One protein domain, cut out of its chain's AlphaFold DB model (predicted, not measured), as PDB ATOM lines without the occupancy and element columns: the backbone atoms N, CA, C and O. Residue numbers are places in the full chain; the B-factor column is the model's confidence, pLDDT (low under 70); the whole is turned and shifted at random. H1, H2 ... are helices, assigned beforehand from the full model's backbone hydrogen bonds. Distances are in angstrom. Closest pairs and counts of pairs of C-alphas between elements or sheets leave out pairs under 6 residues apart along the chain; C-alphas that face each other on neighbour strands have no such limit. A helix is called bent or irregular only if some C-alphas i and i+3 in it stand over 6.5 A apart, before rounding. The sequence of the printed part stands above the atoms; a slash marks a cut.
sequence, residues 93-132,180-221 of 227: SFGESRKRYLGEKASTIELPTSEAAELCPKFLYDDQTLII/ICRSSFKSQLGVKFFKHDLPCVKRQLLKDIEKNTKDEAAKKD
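This is residues 93 to 132 and 180 to 221 of the 227 residues of an uncharacterized protein of Caenorhabditis remanei (UniProt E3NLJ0). A short helix, H1, sticks out at one end, a loop, residues 108 to 132, winds near the first arm of a long helix, H2, and H2 runs on nearly straight, its free residues 190 to 221 sticking out as a long arm. The 82 printed residues have two named helices, H1 then H2, and no named strand; the class is all helix. The whole is extended, with a radius of gyration of the C-alphas of 22.3 A and spans of 74 by 34 by 22 A.

H1, residues 94 to 107, is apart from both arms of H2, residues 180 to 221. H2 was assigned as one helix by its hydrogen bonds but is bent: C-alphas 195 and 198 are 6.8 A apart. Its arms, H2a, residues 180 to 195, and H2b, residues 198 to 221, stand at a shallow tilt of 21 degrees. In H1, H2a and H2b every O i to N i+4 pair is within hydrogen-bond range.

H1 begins at C-alpha 94 (54.715, 34.006, 52.473) and is 19.9 A long. H2a measures 21.8 A; H2b, 35.1 A, ends at C-alpha 221 (-13.104, 54.582, 43.371).

The C-alphas farthest apart, of Ser 93 and Asp 221, are 75.3 A apart. Residues 133 to 179 are not printed; C-alphas 132 and 180 are 12.1 A apart across the cut. pLDDT is under 70 at residues 116, 119 to 128 and 221.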
ATOM      1  N   SER A  93      58.679  31.099  52.526       74.44
ATOM      2  CA  SER A  93      58.163  32.382  53.020       74.44
ATOM      3  C   SER A  93      56.820  32.736  52.370       74.44
ATOM      4  O   SER A  93      56.517  32.311  51.252       74.44
ATOM      5  N   PHE A  94      56.008  33.572  53.026       73.81
ATOM      6  CA  PHE A  94      54.715  34.006  52.473       73.81
ATOM      7  C   PHE A  94      54.849  34.596  51.054       73.81
ATOM      8  O   PHE A  94      54.003  34.354  50.193       73.81
ATOM      9  N   GLY A  95      55.945  35.314  50.777       78.12
ATOM     10  CA  GLY A  95      56.242  35.855  49.450       78.12
ATOM     11  C   GLY A  95      56.515  34.779  48.392       78.12
ATOM     12  O   GLY A  95      56.052  34.909  47.259       78.12
ATOM     13  N   GLU A  96      57.225  33.708  48.742       80.50
ATOM     14  CA  GLU A  96      57.529  32.587  47.840       80.50
ATOM     15  C   GLU A  96      56.324  31.672  47.642       80.50
ATOM     16  O   GLU A  96      55.993  31.334  46.507       80.50
ATOM     17  N   SER A  97      55.609  31.351  48.720       81.81
ATOM     18  CA  SER A  97      54.355  30.597  48.681       81.81
ATOM     19  C   SER A  97      53.309  31.311  47.814       81.81
ATOM     20  O   SER A  97      52.690  30.691  46.948       81.81
ATOM     21  N   ARG A  98      53.194  32.644  47.936       84.12
ATOM     22  CA  ARG A  98      52.346  33.467  47.058       84.12
ATOM     23  C   ARG A  98      52.837  33.492  45.607       84.12
ATOM     24  O   ARG A  98      52.003  33.437  44.708       84.12
ATOM     25  N   LYS A  99      54.151  33.552  45.348       85.94
ATOM     26  CA  LYS A  99      54.712  33.450  43.983       85.94
ATOM     27  C   LYS A  99      54.402  32.089  43.347       85.94
ATOM     28  O   LYS A  99      53.943  32.066  42.211       85.94
ATOM     29  N   ARG A 100      54.599  30.982  44.077       85.38
ATOM     30  CA  ARG A 100      54.302  29.614  43.615       85.38
ATOM     31  C   ARG A 100      52.818  29.464  43.279       85.38
ATOM     32  O   ARG A 100      52.501  29.061  42.167       85.38
ATOM     33  N   TYR A 101      51.928  29.884  44.182       84.38
ATOM     34  CA  TYR A 101      50.480  29.870  43.954       84.38
ATOM     35  C   TYR A 101      50.061  30.712  42.736       84.38
ATOM     36  O   TYR A 101      49.288  30.252  41.899       84.38
ATOM     37  N   LEU A 102      50.588  31.934  42.597       87.06
ATOM     38  CA  LEU A 102      50.287  32.781  41.439       87.06
ATOM     39  C   LEU A 102      50.835  32.198  40.128       87.06
ATOM     40  O   LEU A 102      50.180  32.351  39.103       87.06
ATOM     41  N   GLY A 103      51.980  31.509  40.154       84.81
ATOM     42  CA  GLY A 103      52.520  30.779  39.002       84.81
ATOM     43  C   GLY A 103      51.641  29.595  38.593       84.81
ATOM     44  O   GLY A 103      51.259  29.499  37.432       84.81
ATOM     45  N   GLU A 104      51.250  28.756  39.558       85.00
ATOM     46  CA  GLU A 104      50.344  27.613  39.360       85.00
ATOM     47  C   GLU A 104      48.985  28.053  38.789       85.00
ATOM     48  O   GLU A 104      48.457  27.424  37.874       85.00
ATOM     49  N   LYS A 105      48.423  29.169  39.279       84.75
ATOM     50  CA  LYS A 105      47.180  29.717  38.715       84.75
ATOM     51  C   LYS A 105      47.393  30.390  37.360       84.75
ATOM     52  O   LYS A 105      46.539  30.235  36.492       84.75
ATOM     53  N   ALA A 106      48.523  31.059  37.126       79.62
ATOM     54  CA  ALA A 106      48.835  31.645  35.822       79.62
ATOM     55  C   ALA A 106      48.986  30.584  34.718       79.62
ATOM     56  O   ALA A 106      48.490  30.802  33.619       79.62
ATOM     57  N   SER A 107      49.585  29.420  35.003       76.62
ATOM     58  CA  SER A 107      49.687  28.323  34.024       76.62
ATOM     59  C   SER A 107      48.343  27.669  33.683       76.62
ATOM     60  O   SER A 107      48.241  27.006  32.658       76.62
ATOM     61  N   THR A 108      47.310  27.858  34.513       77.31
ATOM     62  CA  THR A 108      45.934  27.392  34.244       77.31
ATOM     63  C   THR A 108      45.041  28.434  33.557       77.31
ATOM     64  O   THR A 108      43.856  28.177  33.372       77.31
ATOM     65  N   ILE A 109      45.562  29.620  33.215       80.12
ATOM     66  CA  ILE A 109      44.775  30.720  32.633       80.12
ATOM     67  C   ILE A 109      45.161  30.934  31.167       80.12
ATOM     68  O   ILE A 109      46.279  31.341  30.852       80.12
ATOM     69  N   GLU A 110      44.197  30.737  30.271       81.69
ATOM     70  CA  GLU A 110      44.325  31.125  28.867       81.69
ATOM     71  C   GLU A 110      44.332  32.655  28.714       81.69
ATOM     72  O   GLU A 110      43.598  33.385  29.387       81.69
ATOM     73  N   LEU A 111      45.173  33.165  27.809       81.25
ATOM     74  CA  LEU A 111      45.253  34.598  27.528       81.25
ATOM     75  C   LEU A 111      44.140  35.027  26.554       81.25
ATOM     76  O   LEU A 111      43.919  34.350  25.551       81.25
ATOM     77  N   PRO A 112      43.481  36.181  26.777       79.81
ATOM     78  CA  PRO A 112      42.358  36.608  25.948       79.81
ATOM     79  C   PRO A 112      42.770  36.834  24.486       79.81
ATOM     80  O   PRO A 112      43.749  37.535  24.191       79.81
ATOM     81  N   THR A 113      41.981  36.272  23.564       82.06
ATOM     82  CA  THR A 113      42.140  36.457  22.113       82.06
ATOM     83  C   THR A 113      41.890  37.916  21.706       82.06
ATOM     84  O   THR A 113      41.399  38.733  22.489       82.06
ATOM     85  N   SER A 114      42.277  38.289  20.480       72.69
ATOM     86  CA  SER A 114      42.175  39.693  20.042       72.69
ATOM     87  C   SER A 114      40.720  40.167  19.934       72.69
ATOM     88  O   SER A 114      40.415  41.269  20.388       72.69
ATOM     89  N   GLU A 115      39.849  39.304  19.405       72.56
ATOM     90  CA  GLU A 115      38.401  39.501  19.234       72.56
ATOM     91  C   GLU A 115      37.663  39.522  20.582       72.56
ATOM     92  O   GLU A 115      36.896  40.442  20.876       72.56
ATOM     93  N   ALA A 116      37.959  38.567  21.476       69.12
ATOM     94  CA  ALA A 116      37.393  38.562  22.826       69.12
ATOM     95  C   ALA A 116      37.709  39.874  23.568       69.12
ATOM     96  O   ALA A 116      36.852  40.407  24.276       69.12
ATOM     97  N   ALA A 117      38.899  40.439  23.341       74.50
ATOM     98  CA  ALA A 117      39.356  41.710  23.894       74.50
ATOM     99  C   ALA A 117      38.993  42.959  23.054       74.50
ATOM    100  O   ALA A 117      39.561  44.030  23.294       74.50
ATOM    101  N   GLU A 118      38.091  42.874  22.074       75.38
ATOM    102  CA  GLU A 118      37.586  44.050  21.350       75.38
ATOM    103  C   GLU A 118      36.569  44.845  22.193       75.38
ATOM    104  O   GLU A 118      35.768  44.260  22.929       75.38
ATOM    105  N   LEU A 119      36.612  46.178  22.103       67.94
ATOM    106  CA  LEU A 119      35.769  47.109  22.863       67.94
ATOM    107  C   LEU A 119      34.880  47.914  21.910       67.94
ATOM    108  O   LEU A 119      35.387  48.593  21.023       67.94
ATOM    109  N   CYS A 120      33.563  47.882  22.121       66.00
ATOM    110  CA  CYS A 120      32.599  48.639  21.322       66.00
ATOM    111  C   CYS A 120      32.395  50.046  21.926       66.00
ATOM    112  O   CYS A 120      31.844  50.132  23.024       66.00
ATOM    113  N   PRO A 121      32.755  51.154  21.239       62.38
ATOM    114  CA  PRO A 121      32.687  52.499  21.831       62.38
ATOM    115  C   PRO A 121      31.281  52.951  22.246       62.38
ATOM    116  O   PRO A 121      31.148  53.780  23.140       62.38
ATOM    117  N   LYS A 122      30.233  52.396  21.614       64.56
ATOM    118  CA  LYS A 122      28.827  52.779  21.828       64.56
ATOM    119  C   LYS A 122      28.343  52.620  23.271       64.56
ATOM    120  O   LYS A 122      27.486  53.384  23.668       64.56
ATOM    121  N   PHE A 123      28.890  51.655  24.015       62.91
ATOM    122  CA  PHE A 123      28.487  51.333  25.394       62.91
ATOM    123  C   PHE A 123      29.574  51.694  26.420       62.91
ATOM    124  O   PHE A 123      29.633  51.137  27.514       62.91
ATOM    125  N   LEU A 124      30.522  52.550  26.023       65.38
ATOM    126  CA  LEU A 124      31.733  52.855  26.791       65.38
ATOM    127  C   LEU A 124      31.623  54.170  27.581       65.38
ATOM    128  O   LEU A 124      32.431  54.411  28.474       65.38
ATOM    129  N   TYR A 125      30.642  55.007  27.229       63.72
ATOM    130  CA  TYR A 125      30.471  56.381  27.715       63.72
ATOM    131  C   TYR A 125      29.037  56.696  28.186       63.72
ATOM    132  O   TYR A 125      28.741  57.848  28.485       63.72
ATOM    133  N   ASP A 126      28.160  55.690  28.296       66.12
ATOM    134  CA  ASP A 126      26.819  55.846  28.893       66.12
ATOM    135  C   ASP A 126      26.887  56.157  30.407       66.12
ATOM    136  O   ASP A 126      25.902  56.553  31.030       66.12
ATOM    137  N   ASP A 127      28.066  55.964  31.007       65.25
ATOM    138  CA  ASP A 127      28.342  56.129  32.426       65.25
ATOM    139  C   ASP A 127      28.921  57.502  32.781       65.25
ATOM    140  O   ASP A 127      29.898  57.962  32.193       65.25
ATOM    141  N   GLN A 128      28.408  58.096  33.863       67.00
ATOM    142  CA  GLN A 128      28.898  59.371  34.413       67.00
ATOM    143  C   GLN A 128      30.359  59.319  34.903       67.00
ATOM    144  O   GLN A 128      30.978  60.362  35.106       67.00
ATOM    145  N   THR A 129      30.914  58.123  35.142       70.69
ATOM    146  CA  THR A 129      32.305  57.940  35.591       70.69
ATOM    147  C   THR A 129      32.945  56.722  34.927       70.69
ATOM    148  O   THR A 129      32.439  55.607  35.025       70.69
ATOM    149  N   LEU A 130      34.090  56.930  34.272       72.44
ATOM    150  CA  LEU A 130      34.820  55.901  33.529       72.44
ATOM    151  C   LEU A 130      36.080  55.468  34.296       72.44
ATOM    152  O   LEU A 130      37.093  56.168  34.299       72.44
ATOM    153  N   ILE A 131      36.028  54.305  34.951       80.38
ATOM    154  CA  ILE A 131      37.150  53.752  35.731       80.38
ATOM    155  C   ILE A 131      37.864  52.671  34.911       80.38
ATOM    156  O   ILE A 131      37.314  51.599  34.675       80.38
ATOM    157  N   ILE A 132      39.112  52.928  34.499       81.75
ATOM    158  CA  ILE A 132      39.907  51.996  33.679       81.75
ATOM    159  C   ILE A 132      41.074  51.420  34.490       81.75
ATOM    160  O   ILE A 132      42.066  52.099  34.768       81.75
ATOM    161  N   ILE A 180      44.929  41.988  27.880       86.38
ATOM    162  CA  ILE A 180      44.527  41.731  29.276       86.38
ATOM    163  C   ILE A 180      43.760  42.924  29.871       86.38
ATOM    164  O   ILE A 180      42.709  42.728  30.473       86.38
ATOM    165  N   CYS A 181      44.234  44.163  29.680       84.88
ATOM    166  CA  CYS A 181      43.536  45.347  30.202       84.88
ATOM    167  C   CYS A 181      42.193  45.571  29.488       84.88
ATOM    168  O   CYS A 181      41.201  45.867  30.150       84.88
ATOM    169  N   ARG A 182      42.133  45.367  28.162       84.81
ATOM    170  CA  ARG A 182      40.877  45.445  27.392       84.81
ATOM    171  C   ARG A 182      39.868  44.383  27.825       84.81
ATOM    172  O   ARG A 182      38.716  44.715  28.073       84.81
ATOM    173  N   SER A 183      40.305  43.131  27.970       84.31
ATOM    174  CA  SER A 183      39.464  42.033  28.459       84.31
ATOM    175  C   SER A 183      38.954  42.299  29.881       84.31
ATOM    176  O   SER A 183      37.751  42.227  30.101       84.31
ATOM    177  N   SER A 184      39.827  42.713  30.806       85.44
ATOM    178  CA  SER A 184      39.452  43.076  32.182       85.44
ATOM    179  C   SER A 184      38.404  44.193  32.227       85.44
ATOM    180  O   SER A 184      37.388  44.066  32.911       85.44
ATOM    181  N   PHE A 185      38.590  45.257  31.439       84.19
ATOM    182  CA  PHE A 185      37.630  46.357  31.352       84.19
ATOM    183  C   PHE A 185      36.286  45.920  30.732       84.19
ATOM    184  O   PHE A 185      35.225  46.232  31.269       84.19
ATOM    185  N   LYS A 186      36.307  45.101  29.670       82.56
ATOM    186  CA  LYS A 186      35.098  44.493  29.078       82.56
ATOM    187  C   LYS A 186      34.336  43.626  30.090       82.56
ATOM    188  O   LYS A 186      33.111  43.691  30.159       82.56
ATOM    189  N   SER A 187      35.053  42.857  30.913       84.31
ATOM    190  CA  SER A 187      34.469  42.081  32.011       84.31
ATOM    191  C   SER A 187      33.873  42.968  33.108       84.31
ATOM    192  O   SER A 187      32.832  42.612  33.650       84.31
ATOM    193  N   GLN A 188      34.473  44.123  33.416       84.00
ATOM    194  CA  GLN A 188      33.928  45.083  34.389       84.00
ATOM    195  C   GLN A 188      32.599  45.681  33.909       84.00
ATOM    196  O   GLN A 188      31.626  45.650  34.664       84.00
ATOM    197  N   LEU A 189      32.523  46.122  32.645       81.25
ATOM    198  CA  LEU A 189      31.271  46.582  32.027       81.25
ATOM    199  C   LEU A 189      30.190  45.490  32.065       81.25
ATOM    200  O   LEU A 189      29.075  45.735  32.520       81.25
ATOM    201  N   GLY A 190      30.533  44.257  31.668       81.25
ATOM    202  CA  GLY A 190      29.603  43.125  31.708       81.25
ATOM    203  C   GLY A 190      29.112  42.793  33.123       81.25
ATOM    204  O   GLY A 190      27.912  42.626  33.338       81.25
ATOM    205  N   VAL A 191      30.011  42.739  34.111       84.69
ATOM    206  CA  VAL A 191      29.640  42.492  35.516       84.69
ATOM    207  C   VAL A 191      28.714  43.589  36.032       84.69
ATOM    208  O   VAL A 191      27.704  43.258  36.655       84.69
ATOM    209  N   LYS A 192      28.994  44.866  35.747       82.31
ATOM    210  CA  LYS A 192      28.117  45.969  36.154       82.31
ATOM    211  C   LYS A 192      26.730  45.847  35.513       82.31
ATOM    212  O   LYS A 192      25.739  45.777  36.242       82.31
ATOM    213  N   PHE A 193      26.664  45.685  34.193       81.75
ATOM    214  CA  PHE A 193      25.404  45.552  33.462       81.75
ATOM    215  C   PHE A 193      24.527  44.411  34.009       81.75
ATOM    216  O   PHE A 193      23.359  44.612  34.350       81.75
ATOM    217  N   PHE A 194      25.104  43.214  34.177       84.19
ATOM    218  CA  PHE A 194      24.361  42.029  34.616       84.19
ATOM    219  C   PHE A 194      24.107  41.940  36.132       84.19
ATOM    220  O   PHE A 194      23.190  41.221  36.536       84.19
ATOM    221  N   LYS A 195      24.896  42.609  36.989       85.50
ATOM    222  CA  LYS A 195      24.774  42.510  38.464       85.50
ATOM    223  C   LYS A 195      24.263  43.773  39.155       85.50
ATOM    224  O   LYS A 195      23.808  43.666  40.292       85.50
ATOM    225  N   HIS A 196      24.299  44.925  38.496       85.69
ATOM    226  CA  HIS A 196      23.810  46.198  39.026       85.69
ATOM    227  C   HIS A 196      22.697  46.779  38.147       85.69
ATOM    228  O   HIS A 196      21.572  46.943  38.619       85.69
ATOM    229  N   ASP A 197      22.973  47.030  36.866       84.19
ATOM    230  CA  ASP A 197      22.095  47.876  36.049       84.19
ATOM    231  C   ASP A 197      20.778  47.171  35.689       84.19
ATOM    232  O   ASP A 197      19.704  47.723  35.936       84.19
ATOM    233  N   LEU A 198      20.822  45.916  35.222       86.62
ATOM    234  CA  LEU A 198      19.608  45.126  34.963       86.62
ATOM    235  C   LEU A 198      18.730  44.925  36.223       86.62
ATOM    236  O   LEU A 198      17.517  45.148  36.134       86.62
ATOM    237  N   PRO A 199      19.269  44.565  37.410       89.56
ATOM    238  CA  PRO A 199      18.506  44.581  38.661       89.56
ATOM    239  C   PRO A 199      17.887  45.941  39.017       89.56
ATOM    240  O   PRO A 199      16.752  45.979  39.501       89.56
ATOM    241  N   CYS A 200      18.590  47.050  38.773       88.31
ATOM    242  CA  CYS A 200      18.081  48.400  39.028       88.31
ATOM    243  C   CYS A 200      16.947  48.788  38.063       88.31
ATOM    244  O   CYS A 200      15.906  49.260  38.523       88.31
ATOM    245  N   VAL A 201      17.080  48.497  36.763       90.44
ATOM    246  CA  VAL A 201      16.004  48.683  35.770       90.44
ATOM    247  C   VAL A 201      14.782  47.831  36.128       90.44
ATOM    248  O   VAL A 201      13.669  48.353  36.187       90.44
ATOM    249  N   LYS A 202      14.970  46.547  36.472       91.56
ATOM    250  CA  LYS A 202      13.868  45.673  36.915       91.56
ATOM    251  C   LYS A 202      13.169  46.215  38.169       91.56
ATOM    252  O   LYS A 202      11.944  46.169  38.247       91.56
ATOM    253  N   ARG A 203      13.924  46.746  39.139       92.38
ATOM    254  CA  ARG A 203      13.367  47.384  40.344       92.38
ATOM    255  C   ARG A 203      12.532  48.619  39.999       92.38
ATOM    256  O   ARG A 203      11.512  48.836  40.645       92.38
ATOM    257  N   GLN A 204      12.953  49.418  39.019       92.00
ATOM    258  CA  GLN A 204      12.214  50.611  38.614       92.00
ATOM    259  C   GLN A 204      10.907  50.246  37.895       92.00
ATOM    260  O   GLN A 204       9.847  50.672  38.341       92.00
ATOM    261  N   LEU A 205      10.957  49.341  36.911       92.69
ATOM    262  CA  LEU A 205       9.765  48.862  36.196       92.69
ATOM    263  C   LEU A 205       8.681  48.309  37.139       92.69
ATOM    264  O   LEU A 205       7.498  48.573  36.939       92.69
ATOM    265  N   LEU A 206       9.067  47.583  38.197       92.06
ATOM    266  CA  LEU A 206       8.119  47.091  39.206       92.06
ATOM    267  C   LEU A 206       7.438  48.232  39.982       92.06
ATOM    268  O   LEU A 206       6.222  48.193  40.160       92.06
ATOM    269  N   LYS A 207       8.182  49.275  40.379       92.44
ATOM    270  CA  LYS A 207       7.607  50.471  41.023       92.44
ATOM    271  C   LYS A 207       6.646  51.215  40.101       92.44
ATOM    272  O   LYS A 207       5.620  51.705  40.565       92.44
ATOM    273  N   ASP A 208       6.974  51.307  38.816       91.81
ATOM    274  CA  ASP A 208       6.148  52.016  37.840       91.81
ATOM    275  C   ASP A 208       4.831  51.257  37.587       91.81
ATOM    276  O   ASP A 208       3.763  51.867  37.549       91.81
ATOM    277  N   ILE A 209       4.872  49.919  37.543       91.19
ATOM    278  CA  ILE A 209       3.675  49.055  37.507       91.19
ATOM    279  C   ILE A 209       2.838  49.208  38.789       91.19
ATOM    280  O   ILE A 209       1.618  49.379  38.709       91.19
ATOM    281  N   GLU A 210       3.467  49.190  39.968       89.94
ATOM    282  CA  GLU A 210       2.786  49.425  41.250       89.94
ATOM    283  C   GLU A 210       2.119  50.803  41.316       89.94
ATOM    284  O   GLU A 210       1.019  50.935  41.854       89.94
ATOM    285  N   LYS A 211       2.776  51.842  40.795       88.94
ATOM    286  CA  LYS A 211       2.224  53.196  40.770       88.94
ATOM    287  C   LYS A 211       1.026  53.264  39.826       88.94
ATOM    288  O   LYS A 211      -0.047  53.679  40.250       88.94
ATOM    289  N   ASN A 212       1.179  52.787  38.593       86.94
ATOM    290  CA  ASN A 212       0.112  52.807  37.591       86.94
ATOM    291  C   ASN A 212      -1.130  52.022  38.054       86.94
ATOM    292  O   ASN A 212      -2.254  52.459  37.819       86.94
ATOM    293  N   THR A 213      -0.950  50.899  38.759       85.69
ATOM    294  CA  THR A 213      -2.077  50.127  39.317       85.69
ATOM    295  C   THR A 213      -2.776  50.843  40.480       85.69
ATOM    296  O   THR A 213      -4.005  50.816  40.542       85.69
ATOM    297  N   LYS A 214      -2.038  51.547  41.350       82.50
ATOM    298  CA  LYS A 214      -2.610  52.403  42.412       82.50
ATOM    299  C   LYS A 214      -3.347  53.622  41.834       82.50
ATOM    300  O   LYS A 214      -4.461  53.918  42.263       82.50
ATOM    301  N   ASP A 215      -2.775  54.270  40.819       82.06
ATOM    302  CA  ASP A 215      -3.374  55.422  40.134       82.06
ATOM    303  C   ASP A 215      -4.664  55.038  39.373       82.06
ATOM    304  O   ASP A 215      -5.608  55.827  39.327       82.06
ATOM    305  N   GLU A 216      -4.750  53.829  38.801       76.38
ATOM    306  CA  GLU A 216      -5.982  53.313  38.173       76.38
ATOM    307  C   GLU A 216      -7.047  52.855  39.182       76.38
ATOM    308  O   GLU A 216      -8.238  53.058  38.933       76.38
ATOM    309  N   ALA A 217      -6.658  52.300  40.336       74.62
ATOM    310  CA  ALA A 217      -7.601  51.997  41.416       74.62
ATOM    311  C   ALA A 217      -8.278  53.280  41.931       74.62
ATOM    312  O   ALA A 217      -9.499  53.414  41.847       74.62
ATOM    313  N   ALA A 218      -7.486  54.295  42.296       73.19
ATOM    314  CA  ALA A 218      -7.998  55.574  42.792       73.19
ATOM    315  C   ALA A 218      -8.907  56.317  41.783       73.19
ATOM    316  O   ALA A 218      -9.791  57.081  42.182       73.19
ATOM    317  N   LYS A 219      -8.725  56.096  40.470       72.31
ATOM    318  CA  LYS A 219      -9.626  56.602  39.414       72.31
ATOM    319  C   LYS A 219     -10.953  55.847  39.327       72.31
ATOM    320  O   LYS A 219     -11.937  56.452  38.905       72.31
ATOM    321  N   LYS A 220     -10.994  54.553  39.665       71.06
ATOM    322  CA  LYS A 220     -12.244  53.778  39.726       71.06
ATOM    323  C   LYS A 220     -13.062  54.189  40.941       71.06
ATOM    324  O   LYS A 220     -14.208  54.590  40.766       71.06
ATOM    325  N   ASP A 221     -12.439  54.219  42.115       66.12
ATOM    326  CA  ASP A 221     -13.104  54.582  43.371       66.12
ATOM    327  C   ASP A 221     -13.730  55.984  43.268       66.12
ATOM    328  O   ASP A 221     -14.912  56.174  43.547       66.12
TER     329      ASP A 221